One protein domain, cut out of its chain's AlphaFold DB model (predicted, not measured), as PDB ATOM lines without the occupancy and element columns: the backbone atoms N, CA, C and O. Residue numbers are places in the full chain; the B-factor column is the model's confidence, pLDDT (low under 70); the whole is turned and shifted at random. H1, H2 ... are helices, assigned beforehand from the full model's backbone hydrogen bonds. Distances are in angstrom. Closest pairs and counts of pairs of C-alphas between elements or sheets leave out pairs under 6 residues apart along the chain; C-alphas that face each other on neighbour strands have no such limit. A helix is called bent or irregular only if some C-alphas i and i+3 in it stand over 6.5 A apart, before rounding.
ATOM      1  N   GLY A   5     108.798 177.305 195.374       65.31
ATOM      2  CA  GLY A   5     107.983 176.617 196.384       65.31
ATOM      3  C   GLY A   5     108.259 175.110 196.484       65.31
ATOM      4  O   GLY A   5     108.134 174.540 197.561       65.31
ATOM      5  N   GLY A   6     108.683 174.460 195.393       73.00
ATOM      6  CA  GLY A   6     109.090 173.052 195.416       73.00
ATOM      7  C   GLY A   6     110.429 172.826 196.121       73.00
ATOM      8  O   GLY A   6     110.593 171.816 196.796       73.00
ATOM      9  N   VAL A   7     111.357 173.782 196.010       80.75
ATOM     10  CA  VAL A   7     112.683 173.701 196.644       80.75
ATOM     11  C   VAL A   7     112.566 173.885 198.156       80.75
ATOM     12  O   VAL A   7     113.058 173.044 198.900       80.75
ATOM     13  N   ARG A   8     111.823 174.902 198.620       82.75
ATOM     14  CA  ARG A   8     111.510 175.072 200.052       82.75
ATOM     15  C   ARG A   8     110.882 173.816 200.654       82.75
ATOM     16  O   ARG A   8     111.317 173.351 201.698       82.75
ATOM     17  N   ARG A   9     109.885 173.245 199.981       77.94
ATOM     18  CA  ARG A   9     109.234 172.016 200.444       77.94
ATOM     19  C   ARG A   9     110.229 170.865 200.608       77.94
ATOM     20  O   ARG A   9     110.138 170.120 201.580       77.94
ATOM     21  N   ALA A  10     111.141 170.688 199.653       84.69
ATOM     22  CA  ALA A  10     112.165 169.653 199.740       84.69
ATOM     23  C   ALA A  10     113.082 169.884 200.954       84.69
ATOM     24  O   ALA A  10     113.320 168.942 201.706       84.69
ATOM     25  N   VAL A  11     113.491 171.136 201.204       88.75
ATOM     26  CA  VAL A  11     114.241 171.518 202.415       88.75
ATOM     27  C   VAL A  11     113.467 171.147 203.679       88.75
ATOM     28  O   VAL A  11     113.986 170.408 204.509       88.75
ATOM     29  N   GLU A  12     112.218 171.596 203.818       85.69
ATOM     30  CA  GLU A  12     111.402 171.299 205.002       85.69
ATOM     31  C   GLU A  12     111.203 169.790 205.193       85.69
ATOM     32  O   GLU A  12     111.315 169.303 206.313       85.69
ATOM     33  N   SER A  13     110.980 169.032 204.115       84.62
ATOM     34  CA  SER A  13     110.796 167.574 204.182       84.62
ATOM     35  C   SER A  13     112.062 166.858 204.668       84.62
ATOM     36  O   SER A  13     111.971 165.928 205.464       84.62
ATOM     37  N   LEU A  14     113.245 167.299 204.228       91.00
ATOM     38  CA  LEU A  14     114.526 166.763 204.699       91.00
ATOM     39  C   LEU A  14     114.800 167.134 206.161       91.00
ATOM     40  O   LEU A  14     115.339 166.315 206.900       91.00
ATOM     41  N   LEU A  15     114.397 168.330 206.596       90.19
ATOM     42  CA  LEU A  15     114.517 168.754 207.994       90.19
ATOM     43  C   LEU A  15     113.572 167.974 208.920       90.19
ATOM     44  O   LEU A  15     113.989 167.571 210.004       90.19
ATOM     45  N   HIS A  16     112.346 167.676 208.478       86.44
ATOM     46  CA  HIS A  16     111.453 166.750 209.186       86.44
ATOM     47  C   HIS A  16     112.061 165.345 209.257       86.44
ATOM     48  O   HIS A  16     112.133 164.761 210.334       86.44
ATOM     49  N   ALA A  17     112.572 164.826 208.133       87.88
ATOM     50  CA  ALA A  17     113.224 163.518 208.097       87.88
ATOM     51  C   ALA A  17     114.448 163.455 209.027       87.88
ATOM     52  O   ALA A  17     114.663 162.442 209.686       87.88
ATOM     53  N   HIS A  18     115.223 164.539 209.126       89.94
ATOM     54  CA  HIS A  18     116.321 164.658 210.082       89.94
ATOM     55  C   HIS A  18     115.823 164.579 211.528       89.94
ATOM     56  O   HIS A  18     116.348 163.788 212.311       89.94
ATOM     57  N   HIS A  19     114.791 165.351 211.871       88.19
ATOM     58  CA  HIS A  19     114.205 165.342 213.210       88.19
ATOM     59  C   HIS A  19     113.659 163.956 213.597       88.19
ATOM     60  O   HIS A  19     113.951 163.447 214.682       88.19
ATOM     61  N   ASP A  20     112.935 163.298 212.687       87.62
ATOM     62  CA  ASP A  20     112.415 161.947 212.901       87.62
ATOM     63  C   ASP A  20     113.518 160.892 212.997       87.62
ATOM     64  O   ASP A  20     113.414 159.972 213.817       87.62
ATOM     65  N   ALA A  21     114.583 161.022 212.199       86.81
ATOM     66  CA  ALA A  21     115.743 160.142 212.267       86.81
ATOM     67  C   ALA A  21     116.456 160.276 213.617       86.81
ATOM     68  O   ALA A  21     116.703 159.255 214.254       86.81
ATOM     69  N   LEU A  22     116.710 161.500 214.095       86.19
ATOM     70  CA  LEU A  22     117.311 161.732 215.414       86.19
ATOM     71  C   LEU A  22     116.481 161.098 216.530       86.19
ATOM     72  O   LEU A  22     117.013 160.369 217.366       86.19
ATOM     73  N   ARG A  23     115.162 161.318 216.518       85.38
ATOM     74  CA  ARG A  23     114.255 160.758 217.526       85.38
ATOM     75  C   ARG A  23     114.217 159.229 217.480       85.38
ATOM     76  O   ARG A  23     114.256 158.576 218.522       85.38
ATOM     77  N   SER A  24     114.132 158.652 216.283       86.75
ATOM     78  CA  SER A  24     113.998 157.202 216.101       86.75
ATOM     79  C   SER A  24     115.303 156.461 216.392       86.75
ATOM     80  O   SER A  24     115.279 155.433 217.066       86.75
ATOM     81  N   LEU A  25     116.441 156.986 215.928       85.56
ATOM     82  CA  LEU A  25     117.765 156.411 216.179       85.56
ATOM     83  C   LEU A  25     118.178 156.574 217.643       85.56
ATOM     84  O   LEU A  25     118.671 155.612 218.227       85.56
ATOM     85  N   GLY A  26     117.906 157.732 218.257       82.12
ATOM     86  CA  GLY A  26     118.120 157.949 219.690       82.12
ATOM     87  C   GLY A  26     117.305 156.973 220.541       82.12
ATOM     88  O   GLY A  26     117.865 156.246 221.357       82.12
ATOM     89  N   GLY A  27     116.002 156.848 220.261       83.81
ATOM     90  CA  GLY A  27     115.143 155.882 220.954       83.81
ATOM     91  C   GLY A  27     115.570 154.423 220.747       83.81
ATOM     92  O   GLY A  27     115.503 153.621 221.678       83.81
ATOM     93  N   ALA A  28     116.048 154.064 219.552       85.38
ATOM     94  CA  ALA A  28     116.582 152.730 219.281       85.38
ATOM     95  C   ALA A  28     117.899 152.462 220.029       85.38
ATOM     96  O   ALA A  28     118.090 151.353 220.528       85.38
ATOM     97  N   ALA A  29     118.783 153.460 220.135       83.69
ATOM     98  CA  ALA A  29     120.034 153.354 220.880       83.69
ATOM     99  C   ALA A  29     119.777 153.161 222.383       83.69
ATOM    100  O   ALA A  29     120.355 152.258 222.991       83.69
ATOM    101  N   ASP A  30     118.851 153.930 222.960       85.94
ATOM    102  CA  ASP A  30     118.459 153.796 224.366       85.94
ATOM    103  C   ASP A  30     117.807 152.433 224.642       85.94
ATOM    104  O   ASP A  30     118.204 151.724 225.566       85.94
ATOM    105  N   ALA A  31     116.882 151.993 223.782       87.50
ATOM    106  CA  ALA A  31     116.248 150.681 223.913       87.50
ATOM    107  C   ALA A  31     117.248 149.520 223.770       87.50
ATOM    108  O   ALA A  31     117.127 148.499 224.458       87.50
ATOM    109  N   ALA A  32     118.240 149.652 222.882       86.06
ATOM    110  CA  ALA A  32     119.309 148.671 222.735       86.06
ATOM    111  C   ALA A  32     120.178 148.610 223.997       86.06
ATOM    112  O   ALA A  32     120.426 147.510 224.498       86.06
ATOM    113  N   ARG A  33     120.567 149.766 224.551       85.62
ATOM    114  CA  ARG A  33     121.317 149.860 225.811       85.62
ATOM    115  C   ARG A  33     120.559 149.192 226.955       85.62
ATOM    116  O   ARG A  33     121.102 148.300 227.601       85.62
ATOM    117  N   ASP A  34     119.292 149.541 227.152       88.94
ATOM    118  CA  ASP A  34     118.454 148.970 228.211       88.94
ATOM    119  C   ASP A  34     118.307 147.453 228.082       88.94
ATOM    120  O   ASP A  34     118.324 146.718 229.074       88.94
ATOM    121  N   ARG A  35     118.171 146.956 226.848       88.69
ATOM    122  CA  ARG A  35     118.047 145.523 226.587       88.69
ATOM    123  C   ARG A  35     119.355 144.784 226.844       88.69
ATOM    124  O   ARG A  35     119.309 143.713 227.446       88.69
ATOM    125  N   VAL A  36     120.492 145.336 226.423       88.19
ATOM    126  CA  VAL A  36     121.815 144.751 226.683       88.19
ATOM    127  C   VAL A  36     122.096 144.720 228.185       88.19
ATOM    128  O   VAL A  36     122.442 143.659 228.704       88.19
ATOM    129  N   THR A  37     121.842 145.821 228.899       88.06
ATOM    130  CA  THR A  37     121.967 145.899 230.364       88.06
ATOM    131  C   THR A  37     121.107 144.843 231.048       88.06
ATOM    132  O   THR A  37     121.613 144.045 231.833       88.06
ATOM    133  N   ARG A  38     119.824 144.751 230.682       90.56
ATOM    134  CA  ARG A  38     118.895 143.778 231.271       90.56
ATOM    135  C   ARG A  38     119.318 142.333 231.017       90.56
ATOM    136  O   ARG A  38     119.238 141.508 231.921       90.56
ATOM    137  N   VAL A  39     119.745 141.999 229.797       89.75
ATOM    138  CA  VAL A  39     120.206 140.638 229.470       89.75
ATOM    139  C   VAL A  39     121.481 140.303 230.243       89.75
ATOM    140  O   VAL A  39     121.570 139.210 230.800       89.75
ATOM    141  N   ALA A  40     122.432 141.239 230.329       90.25
ATOM    142  CA  ALA A  40     123.654 141.063 231.107       90.25
ATOM    143  C   ALA A  40     123.356 140.852 232.602       90.25
ATOM    144  O   ALA A  40     123.900 139.936 233.217       90.25
ATOM    145  N   GLU A  41     122.455 141.647 233.184       91.62
ATOM    146  CA  GLU A  41     122.029 141.520 234.582       91.62
ATOM    147  C   GLU A  41     121.341 140.180 234.863       91.62
ATOM    148  O   GLU A  41     121.723 139.485 235.806       91.62
ATOM    149  N   VAL A  42     120.380 139.779 234.024       92.56
ATOM    150  CA  VAL A  42     119.673 138.495 234.163       92.56
ATOM    151  C   VAL A  42     120.647 137.320 234.058       92.56
ATOM    152  O   VAL A  42     120.579 136.388 234.858       92.56
ATOM    153  N   ALA A  43     121.587 137.361 233.111       89.94
ATOM    154  CA  ALA A  43     122.583 136.308 232.936       89.94
ATOM    155  C   ALA A  43     123.562 136.223 234.125       89.94
ATOM    156  O   ALA A  43     123.881 135.124 234.584       89.94
ATOM    157  N   ARG A  44     123.981 137.363 234.693       90.00
ATOM    158  CA  ARG A  44     124.848 137.416 235.888       90.00
ATOM    159  C   ARG A  44     124.189 136.872 237.153       90.00
ATOM    160  O   ARG A  44     124.894 136.389 238.035       90.00
ATOM    161  N   GLN A  45     122.862 136.926 237.238       92.56
ATOM    162  CA  GLN A  45     122.092 136.389 238.365       92.56
ATOM    163  C   GLN A  45     121.891 134.865 238.299       92.56
ATOM    164  O   GLN A  45     121.361 134.284 239.242       92.56
ATOM    165  N   ALA A  46     122.305 134.195 237.217       90.56
ATOM    166  CA  ALA A  46     122.126 132.755 237.070       90.56
ATOM    167  C   ALA A  46     123.072 131.931 237.967       90.56
ATOM    168  O   ALA A  46     124.248 132.259 238.151       90.56
ATOM    169  N   ASP A  47     122.594 130.777 238.445       88.38
ATOM    170  CA  ASP A  47     123.375 129.862 239.294       88.38
ATOM    171  C   ASP A  47     124.521 129.162 238.543       88.38
ATOM    172  O   ASP A  47     125.544 128.806 239.137       88.38
ATOM    173  N   HIS A  48     124.403 129.010 237.219       92.88
ATOM    174  CA  HIS A  48     125.386 128.301 236.403       92.88
ATOM    175  C   HIS A  48     126.542 129.221 235.941       92.88
ATOM    176  O   HIS A  48     126.287 130.211 235.250       92.88
ATOM    177  N   PRO A  49     127.824 128.887 236.214       87.75
ATOM    178  CA  PRO A  49     128.977 129.733 235.872       87.75
ATOM    179  C   PRO A  49     129.072 130.142 234.395       87.75
ATOM    180  O   PRO A  49     129.366 131.296 234.105       87.75
ATOM    181  N   ALA A  50     128.771 129.228 233.465       86.81
ATOM    182  CA  ALA A  50     128.798 129.534 232.029       86.81
ATOM    183  C   ALA A  50     127.689 130.511 231.595       86.81
ATOM    184  O   ALA A  50     127.848 131.216 230.610       86.81
ATOM    185  N   VAL A  51     126.567 130.576 232.321       85.12
ATOM    186  CA  VAL A  51     125.506 131.556 232.034       85.12
ATOM    187  C   VAL A  51     125.902 132.926 232.583       85.12
ATOM    188  O   VAL A  51     125.666 133.936 231.928       85.12
ATOM    189  N   ARG A  52     126.600 132.972 233.725       88.38
ATOM    190  CA  ARG A  52     127.168 134.224 234.245       88.38
ATOM    191  C   ARG A  52     128.217 134.826 233.313       88.38
ATOM    192  O   ARG A  52     128.170 136.030 233.098       88.38
ATOM    193  N   SER A  53     129.100 134.010 232.723       87.12
ATOM    194  CA  SER A  53     130.104 134.512 231.769       87.12
ATOM    195  C   SER A  53     129.466 135.098 230.508       87.12
ATOM    196  O   SER A  53     129.930 136.121 230.021       87.12
ATOM    197  N   VAL A  54     128.344 134.535 230.041       88.62
ATOM    198  CA  VAL A  54     127.553 135.119 228.941       88.62
ATOM    199  C   VAL A  54     127.053 136.524 229.295       88.62
ATOM    200  O   VAL A  54     126.960 137.376 228.417       88.62
ATOM    201  N   GLY A  55     126.758 136.806 230.568       86.75
ATOM    202  CA  GLY A  55     126.396 138.155 231.007       86.75
ATOM    203  C   GLY A  55     127.521 139.175 230.806       86.75
ATOM    204  O   GLY A  55     127.256 140.311 230.415       86.75
ATOM    205  N   ASP A  56     128.772 138.761 231.007       89.12
ATOM    206  CA  ASP A  56     129.945 139.602 230.754       89.12
ATOM    207  C   ASP A  56     130.241 139.736 229.256       89.12
ATOM    208  O   ASP A  56     130.533 140.841 228.799       89.12
ATOM    209  N   ASP A  57     130.055 138.667 228.476       89.56
ATOM    210  CA  ASP A  57     130.165 138.703 227.013       89.56
ATOM    211  C   ASP A  57     129.125 139.655 226.393       89.56
ATOM    212  O   ASP A  57     129.442 140.456 225.514       89.56
ATOM    213  N   VAL A  58     127.880 139.630 226.883       86.56
ATOM    214  CA  VAL A  58     126.808 140.538 226.441       86.56
ATOM    215  C   VAL A  58     127.117 141.985 226.824       86.56
ATOM    216  O   VAL A  58     126.959 142.883 225.994       86.56
ATOM    217  N   ALA A  59     127.602 142.228 228.044       87.50
ATOM    218  CA  ALA A  59     128.024 143.563 228.463       87.50
ATOM    219  C   ALA A  59     129.200 144.091 227.619       87.50
ATOM    220  O   ALA A  59     129.245 145.281 227.311       87.50
ATOM    221  N   ALA A  60     130.116 143.217 227.191       89.00
ATOM    222  CA  ALA A  60     131.248 143.581 226.341       89.00
ATOM    223  C   ALA A  60     130.840 143.993 224.911       89.00
ATOM    224  O   ALA A  60     131.576 144.725 224.251       89.00
ATOM    225  N   VAL A  61     129.665 143.565 224.433       86.69
ATOM    226  CA  VAL A  61     129.126 143.922 223.107       86.69
ATOM    227  C   VAL A  61     128.441 145.298 223.113       86.69
ATOM    228  O   VAL A  61     128.380 145.950 222.068       86.69
ATOM    229  N   ALA A  62     127.970 145.775 224.274       85.44
ATOM    230  CA  ALA A  62     127.216 147.029 224.405       85.44
ATOM    231  C   ALA A  62     127.915 148.244 223.756       85.44
ATOM    232  O   ALA A  62     127.286 148.897 222.920       85.44
ATOM    233  N   PRO A  63     129.216 148.507 224.015       87.81
ATOM    234  CA  PRO A  63     129.905 149.657 223.427       87.81
ATOM    235  C   PRO A  63     130.001 149.593 221.895       87.81
ATOM    236  O   PRO A  63     130.056 150.623 221.228       87.81
ATOM    237  N   GLY A  64     130.024 148.384 221.319       88.19
ATOM    238  CA  GLY A  64     130.038 148.191 219.868       88.19
ATOM    239  C   GLY A  64     128.706 148.563 219.217       88.19
ATOM    240  O   GLY A  64     128.695 149.186 218.157       88.19
ATOM    241  N   VAL A  65     127.589 148.235 219.874       84.25
ATOM    242  CA  VAL A  65     126.243 148.629 219.429       84.25
ATOM    243  C   VAL A  65     126.060 150.140 219.549       84.25
ATOM    244  O   VAL A  65     125.579 150.767 218.608       84.25
ATOM    245  N   GLU A  66     126.494 150.737 220.660       85.56
ATOM    246  CA  GLU A  66     126.434 152.191 220.859       85.56
ATOM    247  C   GLU A  66     127.228 152.945 219.791       85.56
ATOM    248  O   GLU A  66     126.700 153.877 219.184       85.56
ATOM    249  N   ARG A  67     128.457 152.500 219.493       89.00
ATOM    250  CA  ARG A  67     129.280 153.094 218.432       89.00
ATOM    251  C   ARG A  67     128.630 152.964 217.056       89.00
ATOM    252  O   ARG A  67     128.553 153.948 216.338       89.00
ATOM    253  N   ALA A  68     128.106 151.792 216.702       87.88
ATOM    254  CA  ALA A  68     127.440 151.606 215.412       87.88
ATOM    255  C   ALA A  68     126.207 152.519 215.244       87.88
ATOM    256  O   ALA A  68     125.970 153.047 214.157       87.88
ATOM    257  N   MET A  69     125.434 152.735 216.315       86.69
ATOM    258  CA  MET A  69     124.297 153.664 216.306       86.69
ATOM    259  C   MET A  69     124.747 155.127 216.217       86.69
ATOM    260  O   MET A  69     124.119 155.921 215.511       86.69
ATOM    261  N   ALA A  70     125.838 155.477 216.901       86.81
ATOM    262  CA  ALA A  70     126.464 156.789 216.817       86.81
ATOM    263  C   ALA A  70     126.946 157.094 215.387       86.81
ATOM    264  O   ALA A  70     126.552 158.110 214.813       86.81
ATOM    265  N   ASP A  71     127.692 156.165 214.783       89.81
ATOM    266  CA  ASP A  71     128.210 156.269 213.414       89.81
ATOM    267  C   ASP A  71     127.073 156.421 212.392       89.81
ATOM    268  O   ASP A  71     127.137 157.261 211.491       89.81
ATOM    269  N   LEU A  72     125.992 155.644 212.546       88.81
ATOM    270  CA  LEU A  72     124.810 155.749 211.689       88.81
ATOM    271  C   LEU A  72     124.136 157.122 211.823       88.81
ATOM    272  O   LEU A  72     123.778 157.728 210.814       88.81
ATOM    273  N   THR A  73     123.998 157.628 213.050       88.56
ATOM    274  CA  THR A  73     123.393 158.941 213.324       88.56
ATOM    275  C   THR A  73     124.208 160.069 212.688       88.56
ATOM    276  O   THR A  73     123.645 160.902 211.974       88.56
ATOM    277  N   ALA A  74     125.533 160.057 212.866       89.88
ATOM    278  CA  ALA A  74     126.450 161.025 212.261       89.88
ATOM    279  C   ALA A  74     126.421 160.966 210.720       89.88
ATOM    280  O   ALA A  74     126.325 161.997 210.041       89.88
ATOM    281  N   ALA A  75     126.418 159.756 210.144       91.38
ATOM    282  CA  ALA A  75     126.337 159.557 208.698       91.38
ATOM    283  C   ALA A  75     125.010 160.074 208.115       91.38
ATOM    284  O   ALA A  75     125.013 160.790 207.109       91.38
ATOM    285  N   THR A  76     123.876 159.761 208.754       90.69
ATOM    286  CA  THR A  76     122.559 160.272 208.348       90.69
ATOM    287  C   THR A  76     122.496 161.796 208.452       90.69
ATOM    288  O   THR A  76     122.067 162.448 207.497       90.69
ATOM    289  N   GLY A  77     122.972 162.380 209.558       91.56
ATOM    290  CA  GLY A  77     123.047 163.832 209.735       91.56
ATOM    291  C   GLY A  77     123.866 164.510 208.636       91.56
ATOM    292  O   GLY A  77     123.405 165.470 208.024       91.56
ATOM    293  N   THR A  78     125.035 163.958 208.305       94.00
ATOM    294  CA  THR A  78     125.913 164.488 207.249       94.00
ATOM    295  C   THR A  78     125.250 164.480 205.872       94.00
ATOM    296  O   THR A  78     125.332 165.470 205.142       94.00
ATOM    297  N   VAL A  79     124.593 163.377 205.495       94.88
ATOM    298  CA  VAL A  79     123.895 163.274 204.203       94.88
ATOM    299  C   VAL A  79     122.772 164.306 204.122       94.88
ATOM    300  O   VAL A  79     122.706 165.063 203.156       94.88
ATOM    301  N   LEU A  80     121.933 164.394 205.156       94.81
ATOM    302  CA  LEU A  80     120.810 165.332 205.176       94.81
ATOM    303  C   LEU A  80     121.278 166.792 205.174       94.81
ATOM    304  O   LEU A  80     120.711 167.601 204.444       94.81
ATOM    305  N   ALA A  81     122.333 167.128 205.922       96.12
ATOM    306  CA  ALA A  81     122.886 168.479 205.942       96.12
ATOM    307  C   ALA A  81     123.361 168.921 204.550       96.12
ATOM    308  O   ALA A  81     123.053 170.034 204.124       96.12
ATOM    309  N   ARG A  82     124.049 168.037 203.812       97.12
ATOM    310  CA  ARG A  82     124.522 168.304 202.441       97.12
ATOM    311  C   ARG A  82     123.379 168.563 201.466       97.12
ATOM    312  O   ARG A  82     123.431 169.544 200.729       97.12
ATOM    313  N   GLU A  83     122.346 167.726 201.487       97.19
ATOM    314  CA  GLU A  83     121.184 167.895 200.606       97.19
ATOM    315  C   GLU A  83     120.407 169.179 200.935       97.19
ATOM    316  O   GLU A  83     120.051 169.949 200.042       97.19
ATOM    317  N   VAL A  84     120.197 169.462 202.226       96.12
ATOM    318  CA  VAL A  84     119.563 170.710 202.673       96.12
ATOM    319  C   VAL A  84     120.381 171.924 202.232       96.12
ATOM    320  O   VAL A  84     119.809 172.880 201.716       96.12
ATOM    321  N   HIS A  85     121.707 171.893 202.387       97.44
ATOM    322  CA  HIS A  85     122.588 172.989 201.974       97.44
ATOM    323  C   HIS A  85     122.526 173.253 200.473       97.44
ATOM    324  O   HIS A  85     122.327 174.401 200.086       97.44
ATOM    325  N   ALA A  86     122.589 172.214 199.638       95.94
ATOM    326  CA  ALA A  86     122.493 172.362 198.187       95.94
ATOM    327  C   ALA A  86     121.156 172.994 197.750       95.94
ATOM    328  O   ALA A  86     121.109 173.838 196.854       95.94
ATOM    329  N   LEU A  87     120.051 172.624 198.405       94.25
ATOM    330  CA  LEU A  87     118.737 173.211 198.131       94.25
ATOM    331  C   LEU A  87     118.613 174.648 198.659       94.25
ATOM    332  O   LEU A  87     117.983 175.488 198.009       94.25
ATOM    333  N   LEU A  88     119.207 174.950 199.815       94.19
ATOM    334  CA  LEU A  88     119.268 176.309 200.353       94.19
ATOM    335  C   LEU A  88     120.144 177.220 199.490       94.19
ATOM    336  O   LEU A  88     119.785 178.379 199.315       94.19
ATOM    337  N   ASP A  89     121.226 176.709 198.909       94.50
ATOM    338  CA  ASP A  89     122.069 177.441 197.959       94.50
ATOM    339  C   ASP A  89     121.279 177.808 196.699       94.50
ATOM    340  O   ASP A  89     121.227 178.972 196.289       94.50
ATOM    341  N   LEU A  90     120.521 176.845 196.163       92.44
ATOM    342  CA  LEU A  90     119.615 177.089 195.045       92.44
ATOM    343  C   LEU A  90     118.570 178.170 195.372       92.44
ATOM    344  O   LEU A  90     118.290 179.023 194.525       92.44
ATOM    345  N   LEU A  91     117.995 178.156 196.582       88.81
ATOM    346  CA  LEU A  91     117.073 179.203 197.042       88.81
ATOM    347  C   LEU A  91     117.776 180.556 197.190       88.81
ATOM    348  O   LEU A  91     117.253 181.560 196.704       88.81
ATOM    349  N   ALA A  92     118.946 180.595 197.824       90.44
ATOM    350  CA  ALA A  92     119.715 181.813 198.050       90.44
ATOM    351  C   ALA A  92     119.985 182.541 196.724       90.44
ATOM    352  O   ALA A  92     119.574 183.692 196.556       90.44
ATOM    353  N   VAL A  93     120.549 181.831 195.745       90.25
ATOM    354  CA  VAL A  93     120.921 182.407 194.447       90.25
ATOM    355  C   VAL A  93     119.693 182.660 193.574       90.25
ATOM    356  O   VAL A  93     119.431 183.787 193.155       90.25
ATOM    357  N   SER A  94     118.893 181.624 193.304       85.38
ATOM    358  CA  SER A  94     117.844 181.703 192.273       85.38
ATOM    359  C   SER A  94     116.599 182.460 192.728       85.38
ATOM    360  O   SER A  94     115.804 182.896 191.893       85.38
ATOM    361  N   HIS A  95     116.372 182.569 194.041       83.25
ATOM    362  CA  HIS A  95     115.156 183.171 194.584       83.25
ATOM    363  C   HIS A  95     115.373 184.498 195.290       83.25
ATOM    364  O   HIS A  95     114.554 185.422 195.161       83.25
ATOM    365  N   HIS A  96     116.431 184.550 196.091       87.00
ATOM    366  CA  HIS A  96     116.710 185.678 196.965       87.00
ATOM    367  C   HIS A  96     117.743 186.632 196.366       87.00
ATOM    368  O   HIS A  96     117.837 187.757 196.842       87.00
ATOM    369  N   GLY A  97     118.436 186.232 195.290       88.62
ATOM    370  CA  GLY A  97     119.476 187.045 194.657       88.62
ATOM    371  C   GLY A  97     120.677 187.266 195.575       88.62
ATOM    372  O   GLY A  97     121.316 188.310 195.499       88.62
ATOM    373  N   LEU A  98     120.919 186.321 196.484       90.62
ATOM    374  CA  LEU A  98     122.061 186.315 197.388       90.62
ATOM    375  C   LEU A  98     123.259 185.648 196.706       90.62
ATOM    376  O   LEU A  98     123.097 184.897 195.740       90.62
ATOM    377  N   ASP A  99     124.450 185.892 197.247       93.00
ATOM    378  CA  ASP A  99     125.642 185.141 196.866       93.00
ATOM    379  C   ASP A  99     125.478 183.642 197.189       93.00
ATOM    380  O   ASP A  99     124.721 183.290 198.107       93.00
ATOM    381  N   PRO A 100     126.193 182.756 196.469       94.50
ATOM    382  CA  PRO A 100     126.262 181.344 196.819       94.50
ATOM    383  C   PRO A 100     126.664 181.145 198.279       94.50
ATOM    384  O   PRO A 100     127.493 181.879 198.830       94.50
ATOM    385  N   LEU A 101     126.084 180.133 198.913       95.12
ATOM    386  CA  LEU A 101     126.352 179.833 200.307       95.12
ATOM    387  C   LEU A 101     127.806 179.381 200.494       95.12
ATOM    388  O   LEU A 101     128.316 178.580 199.705       95.12
ATOM    389  N   PRO A 102     128.471 179.806 201.586       96.69
ATOM    390  CA  PRO A 102     129.734 179.207 201.992       96.69
ATOM    391  C   PRO A 102     129.592 177.692 202.196       96.69
ATOM    392  O   PRO A 102     128.496 177.188 202.459       96.69
ATOM    393  N   ALA A 103     130.708 176.966 202.104       95.50
ATOM    394  CA  ALA A 103     130.731 175.524 202.332       95.50
ATOM    395  C   ALA A 103     130.200 175.154 203.730       95.50
ATOM    396  O   ALA A 103     130.355 175.918 204.686       95.50
ATOM    397  N   LEU A 104     129.592 173.969 203.837       95.50
ATOM    398  CA  LEU A 104     129.198 173.395 205.122       95.50
ATOM    399  C   LEU A 104     130.412 173.126 206.004       95.50
ATOM    400  O   LEU A 104     131.419 172.592 205.534       95.50
ATOM    401  N   ASP A 105     130.247 173.395 207.293       95.62
ATOM    402  CA  ASP A 105     131.133 172.885 208.326       95.62
ATOM    403  C   ASP A 105     130.571 171.553 208.831       95.62
ATOM    404  O   ASP A 105     129.501 171.502 209.427       95.62
ATOM    405  N   LEU A 106     131.254 170.450 208.534       94.00
ATOM    406  CA  LEU A 106     130.803 169.113 208.932       94.00
ATOM    407  C   LEU A 106     131.425 168.657 210.256       94.00
ATOM    408  O   LEU A 106     131.037 167.602 210.752       94.00
ATOM    409  N   GLU A 107     132.356 169.423 210.833       93.00
ATOM    410  CA  GLU A 107     132.969 169.096 212.125       93.00
ATOM    411  C   GLU A 107     131.918 168.935 213.242       93.00
ATOM    412  O   GLU A 107     131.980 167.929 213.954       93.00
ATOM    413  N   PRO A 108     130.878 169.792 213.348       90.81
ATOM    414  CA  PRO A 108     129.810 169.607 214.332       90.81
ATOM    415  C   PRO A 108     129.033 168.288 214.188       90.81
ATOM    416  O   PRO A 108     128.373 167.868 215.132       90.81
ATOM    417  N   LEU A 109     129.086 167.642 213.017       89.19
ATOM    418  CA  LEU A 109     128.358 166.408 212.704       89.19
ATOM    419  C   LEU A 109     129.217 165.142 212.834       89.19
ATOM    420  O   LEU A 109     128.736 164.058 212.506       89.19
ATOM    421  N   ALA A 110     130.481 165.270 213.253       82.44
ATOM    422  CA  ALA A 110     131.406 164.141 213.368       82.44
ATOM    423  C   ALA A 110     131.022 163.156 214.487       82.44
ATOM    424  O   ALA A 110     131.350 161.976 214.409       82.44
ATOM    425  N   GLU A 111     130.305 163.639 215.498       78.38
ATOM    426  CA  GLU A 111     129.752 162.864 216.610       78.38
ATOM    427  C   GLU A 111     128.215 162.830 216.507       78.38
ATOM    428  O   GLU A 111     127.646 163.563 215.690       78.38
ATOM    429  N   PRO A 112     127.503 162.015 217.312       70.00
ATOM    430  CA  PRO A 112     126.042 162.035 217.381       70.00
ATOM    431  C   PRO A 112     125.513 163.437 217.699       70.00
ATOM    432  O   PRO A 112     125.453 163.868 218.851       70.00
ATOM    433  N   ALA A 113     125.159 164.159 216.642       66.69
ATOM    434  CA  ALA A 113     124.767 165.551 216.698       66.69
ATOM    435  C   ALA A 113     123.320 165.679 217.174       66.69
ATOM    436  O   ALA A 113     122.403 165.094 216.594       66.69
ATOM    437  N   ASP A 114     123.107 166.492 218.205       80.75
ATOM    438  CA  ASP A 114     121.779 167.002 218.511       80.75
ATOM    439  C   ASP A 114     121.352 168.050 217.463       80.75
ATOM    440  O   ASP A 114     122.099 168.430 216.552       80.75
ATOM    441  N   SER A 115     120.129 168.567 217.589       84.19
ATOM    442  CA  SER A 115     119.630 169.585 216.662       84.19
ATOM    443  C   SER A 115     120.471 170.871 216.657       84.19
ATOM    444  O   SER A 115     120.464 171.586 215.657       84.19
ATOM    445  N   ARG A 116     121.224 171.179 217.726       89.62
ATOM    446  CA  ARG A 116     122.092 172.369 217.774       89.62
ATOM    447  C   ARG A 116     123.342 172.158 216.934       89.62
ATOM    448  O   ARG A 116     123.698 173.047 216.164       89.62
ATOM    449  N   ALA A 117     123.969 170.993 217.049       91.50
ATOM    450  CA  ALA A 117     125.100 170.609 216.214       91.50
ATOM    451  C   ALA A 117     124.713 170.564 214.724       91.50
ATOM    452  O   ALA A 117     125.452 171.079 213.883       91.50
ATOM    453  N   PHE A 118     123.506 170.083 214.397       94.06
ATOM    454  CA  PHE A 118     122.996 170.133 213.022       94.06
ATOM    455  C   PHE A 118     122.826 171.558 212.492       94.06
ATOM    456  O   PHE A 118     123.249 171.853 211.379       94.06
ATOM    457  N   VAL A 119     122.263 172.469 213.287       95.38
ATOM    458  CA  VAL A 119     122.144 173.893 212.926       95.38
ATOM    459  C   VAL A 119     123.519 174.552 212.770       95.38
ATOM    460  O   VAL A 119     123.722 175.349 211.853       95.38
ATOM    461  N   ALA A 120     124.469 174.223 213.649       95.69
ATOM    462  CA  ALA A 120     125.810 174.800 213.651       95.69
ATOM    463  C   ALA A 120     126.605 174.478 212.375       95.69
ATOM    464  O   ALA A 120     127.395 175.319 211.944       95.69
ATOM    465  N   ALA A 121     126.332 173.331 211.742       96.31
ATOM    466  CA  ALA A 121     126.961 172.914 210.489       96.31
ATOM    467  C   ALA A 121     126.689 173.866 209.308       96.31
ATOM    468  O   ALA A 121     127.458 173.933 208.345       96.31
ATOM    469  N   PHE A 122     125.589 174.627 209.369       97.38
ATOM    470  CA  PHE A 122     125.223 175.577 208.325       97.38
ATOM    471  C   PHE A 122     125.958 176.914 208.493       97.38
ATOM    472  O   PHE A 122     126.110 177.415 209.619       97.38
ATOM    473  N   PRO A 123     126.361 177.555 207.378       96.31
ATOM    474  CA  PRO A 123     126.999 178.862 207.425       96.31
ATOM    475  C   PRO A 123     126.056 179.912 208.021       96.31
ATOM    476  O   PRO A 123     124.837 179.876 207.815       96.31
ATOM    477  N   ALA A 124     126.630 180.851 208.776       93.94
ATOM    478  CA  ALA A 124     125.884 181.944 209.393       93.94
ATOM    479  C   ALA A 124     125.124 182.783 208.345       93.94
ATOM    480  O   ALA A 124     125.525 182.873 207.186       93.94
ATOM    481  N   GLY A 125     124.026 183.415 208.767       91.00
ATOM    482  CA  GLY A 125     123.129 184.157 207.880       91.00
ATOM    483  C   GLY A 125     121.949 183.303 207.416       91.00
ATOM    484  O   GLY A 125     121.382 182.553 208.210       91.00
ATOM    485  N   PHE A 126     121.570 183.429 206.139       91.19
ATOM    486  CA  PHE A 126     120.344 182.837 205.581       91.19
ATOM    487  C   PHE A 126     120.189 181.346 205.910       91.19
ATOM    488  O   PHE A 126     119.165 180.959 206.463       91.19
ATOM    489  N   ALA A 127     121.201 180.520 205.623       93.75
ATOM    490  CA  ALA A 127     121.094 179.070 205.769       93.75
ATOM    491  C   ALA A 127     120.902 178.635 207.229       93.75
ATOM    492  O   ALA A 127     119.939 177.934 207.539       93.75
ATOM    493  N   ARG A 128     121.774 179.092 208.140       94.81
ATOM    494  CA  ARG A 128     121.670 178.763 209.568       94.81
ATOM    495  C   ARG A 128     120.359 179.249 210.176       94.81
ATOM    496  O   ARG A 128     119.702 178.473 210.863       94.81
ATOM    497  N   SER A 129     119.953 180.492 209.907       91.81
ATOM    498  CA  SER A 129     118.696 181.031 210.441       91.81
ATOM    499  C   SER A 129     117.478 180.283 209.901       91.81
ATOM    500  O   SER A 129     116.543 180.012 210.652       91.81
ATOM    501  N   TYR A 130     117.497 179.896 208.623       90.88
ATOM    502  CA  TYR A 130     116.429 179.107 208.013       90.88
ATOM    503  C   TYR A 130     116.283 177.742 208.693       90.88
ATOM    504  O   TYR A 130     115.195 177.396 209.149       90.88
ATOM    505  N   VAL A 131     117.381 176.985 208.795       92.62
ATOM    506  CA  VAL A 131     117.387 175.650 209.413       92.62
ATOM    507  C   VAL A 131     116.977 175.731 210.879       92.62
ATOM    508  O   VAL A 131     116.111 174.970 211.303       92.62
ATOM    509  N   ALA A 132     117.534 176.684 211.634       92.12
ATOM    510  CA  ALA A 132     117.193 176.893 213.038       92.12
ATOM    511  C   ALA A 132     115.693 177.151 213.231       92.12
ATOM    512  O   ALA A 132     115.068 176.512 214.072       92.12
ATOM    513  N   THR A 133     115.113 178.042 212.421       88.19
ATOM    514  CA  THR A 133     113.692 178.403 212.529       88.19
ATOM    515  C   THR A 133     112.792 177.219 212.187       88.19
ATOM    516  O   THR A 133     111.859 176.925 212.925       88.19
ATOM    517  N   VAL A 134     113.063 176.517 211.081       86.75
ATOM    518  CA  VAL A 134     112.232 175.374 210.678       86.75
ATOM    519  C   VAL A 134     112.302 174.268 211.727       86.75
ATOM    520  O   VAL A 134     111.253 173.779 212.128       86.75
ATOM    521  N   LEU A 135     113.502 173.907 212.204       88.81
ATOM    522  CA  LEU A 135     113.673 172.868 213.224       88.81
ATOM    523  C   LEU A 135     113.006 173.229 214.557       88.81
ATOM    524  O   LEU A 135     112.452 172.341 215.202       88.81
ATOM    525  N   ALA A 136     113.034 174.505 214.957       87.62
ATOM    526  CA  ALA A 136     112.353 174.978 216.160       87.62
ATOM    527  C   ALA A 136     110.821 174.862 216.057       87.62
ATOM    528  O   ALA A 136     110.166 174.558 217.050       87.62
ATOM    529  N   ASP A 137     110.265 175.045 214.857       86.75
ATOM    530  CA  ASP A 137     108.821 175.016 214.604       86.75
ATOM    531  C   ASP A 137     108.257 173.590 214.410       86.75
ATOM    532  O   ASP A 137     107.049 173.388 214.556       86.75
ATOM    533  N   LEU A 138     109.100 172.587 214.110       80.56
ATOM    534  CA  LEU A 138     108.662 171.204 213.843       80.56
ATOM    535  C   LEU A 138     107.760 170.597 214.932       80.56
ATOM    536  O   LEU A 138     106.743 170.004 214.569       80.56
ATOM    537  N   PRO A 139     108.060 170.723 216.242       75.62
ATOM    538  CA  PRO A 139     107.259 170.070 217.277       75.62
ATOM    539  C   PRO A 139     105.844 170.650 217.435       75.62
ATOM    540  O   PRO A 139     104.976 169.976 217.985       75.62
TER     541      PRO A 139
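This is residues 5 to 139 of the 381 residues of an uncharacterized protein of Jiangella mangrovi (UniProt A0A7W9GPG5). A long helical hairpin, H1 and H2 side by side and running opposite ways, makes the long axis; a small hairpin of the short helices H3 and H4 sits over one side of it, with H4 crossing H1 near residues 12 to 19. The long link, residues 97 to 114, folds back from the end of H2 to H3. The printed part has 135 residues, with four named helices in the order H1, H2, H3, H4 and no named strand: all helix. It is loose, with a radius of gyration of the C-alphas of 20.3 A, and a rod spanning 72 by 26 by 18 A.

H1, residues 5 to 44, runs 58.2 A from C-alpha 5 at (107.983, 176.617, 196.384). H2, residues 49 to 96, was assigned as one helix by its hydrogen bonds but is bent: C-alphas 60 and 63 are 6.9 A apart. Its arms are H2a, residues 49 to 60, 17.0 A, and H2b, residues 63 to 96, 46.6 A, at a shallow tilt of 21 degrees. H3 is residues 115 to 120. H4, residues 126 to 139, 21.7 A, ends at C-alpha 139 at (107.259, 170.070, 217.277); it is irregular, with C-alphas 136 and 139 7.2 A apart.

H1 and H2a form a hairpin at 25 degrees; their closest C-alphas, of Ala 40 and Gly 55, are 4.0 A apart. H1 touches H2b at a shallow tilt of 7 degrees, opposite ways, closest at the C-alphas of Val 11 and Val 84, 5.4 A. H4 touches H1 at a steep tilt of 58 degrees, closest at the C-alphas of Leu 15 and Leu 135, 6.7 A. H3 and H4 form a hairpin at 6 degrees, closest at the C-alphas of Val 119 and Ala 132, 5.8 A. H2a is apart from H3 and H4. Every O i to N i+4 pair is within hydrogen-bond range in H1, H2a, H2b and H3; in H4, 9 of 10 are.

The C-alphas farthest apart, of Asp 47 and Gly 97, are 72.6 A apart. The printed part has no cut. H2 to H3 is a long link; H1 to H2 and H3 to H4 are tight. Residues 5 and 113 have pLDDT under 70.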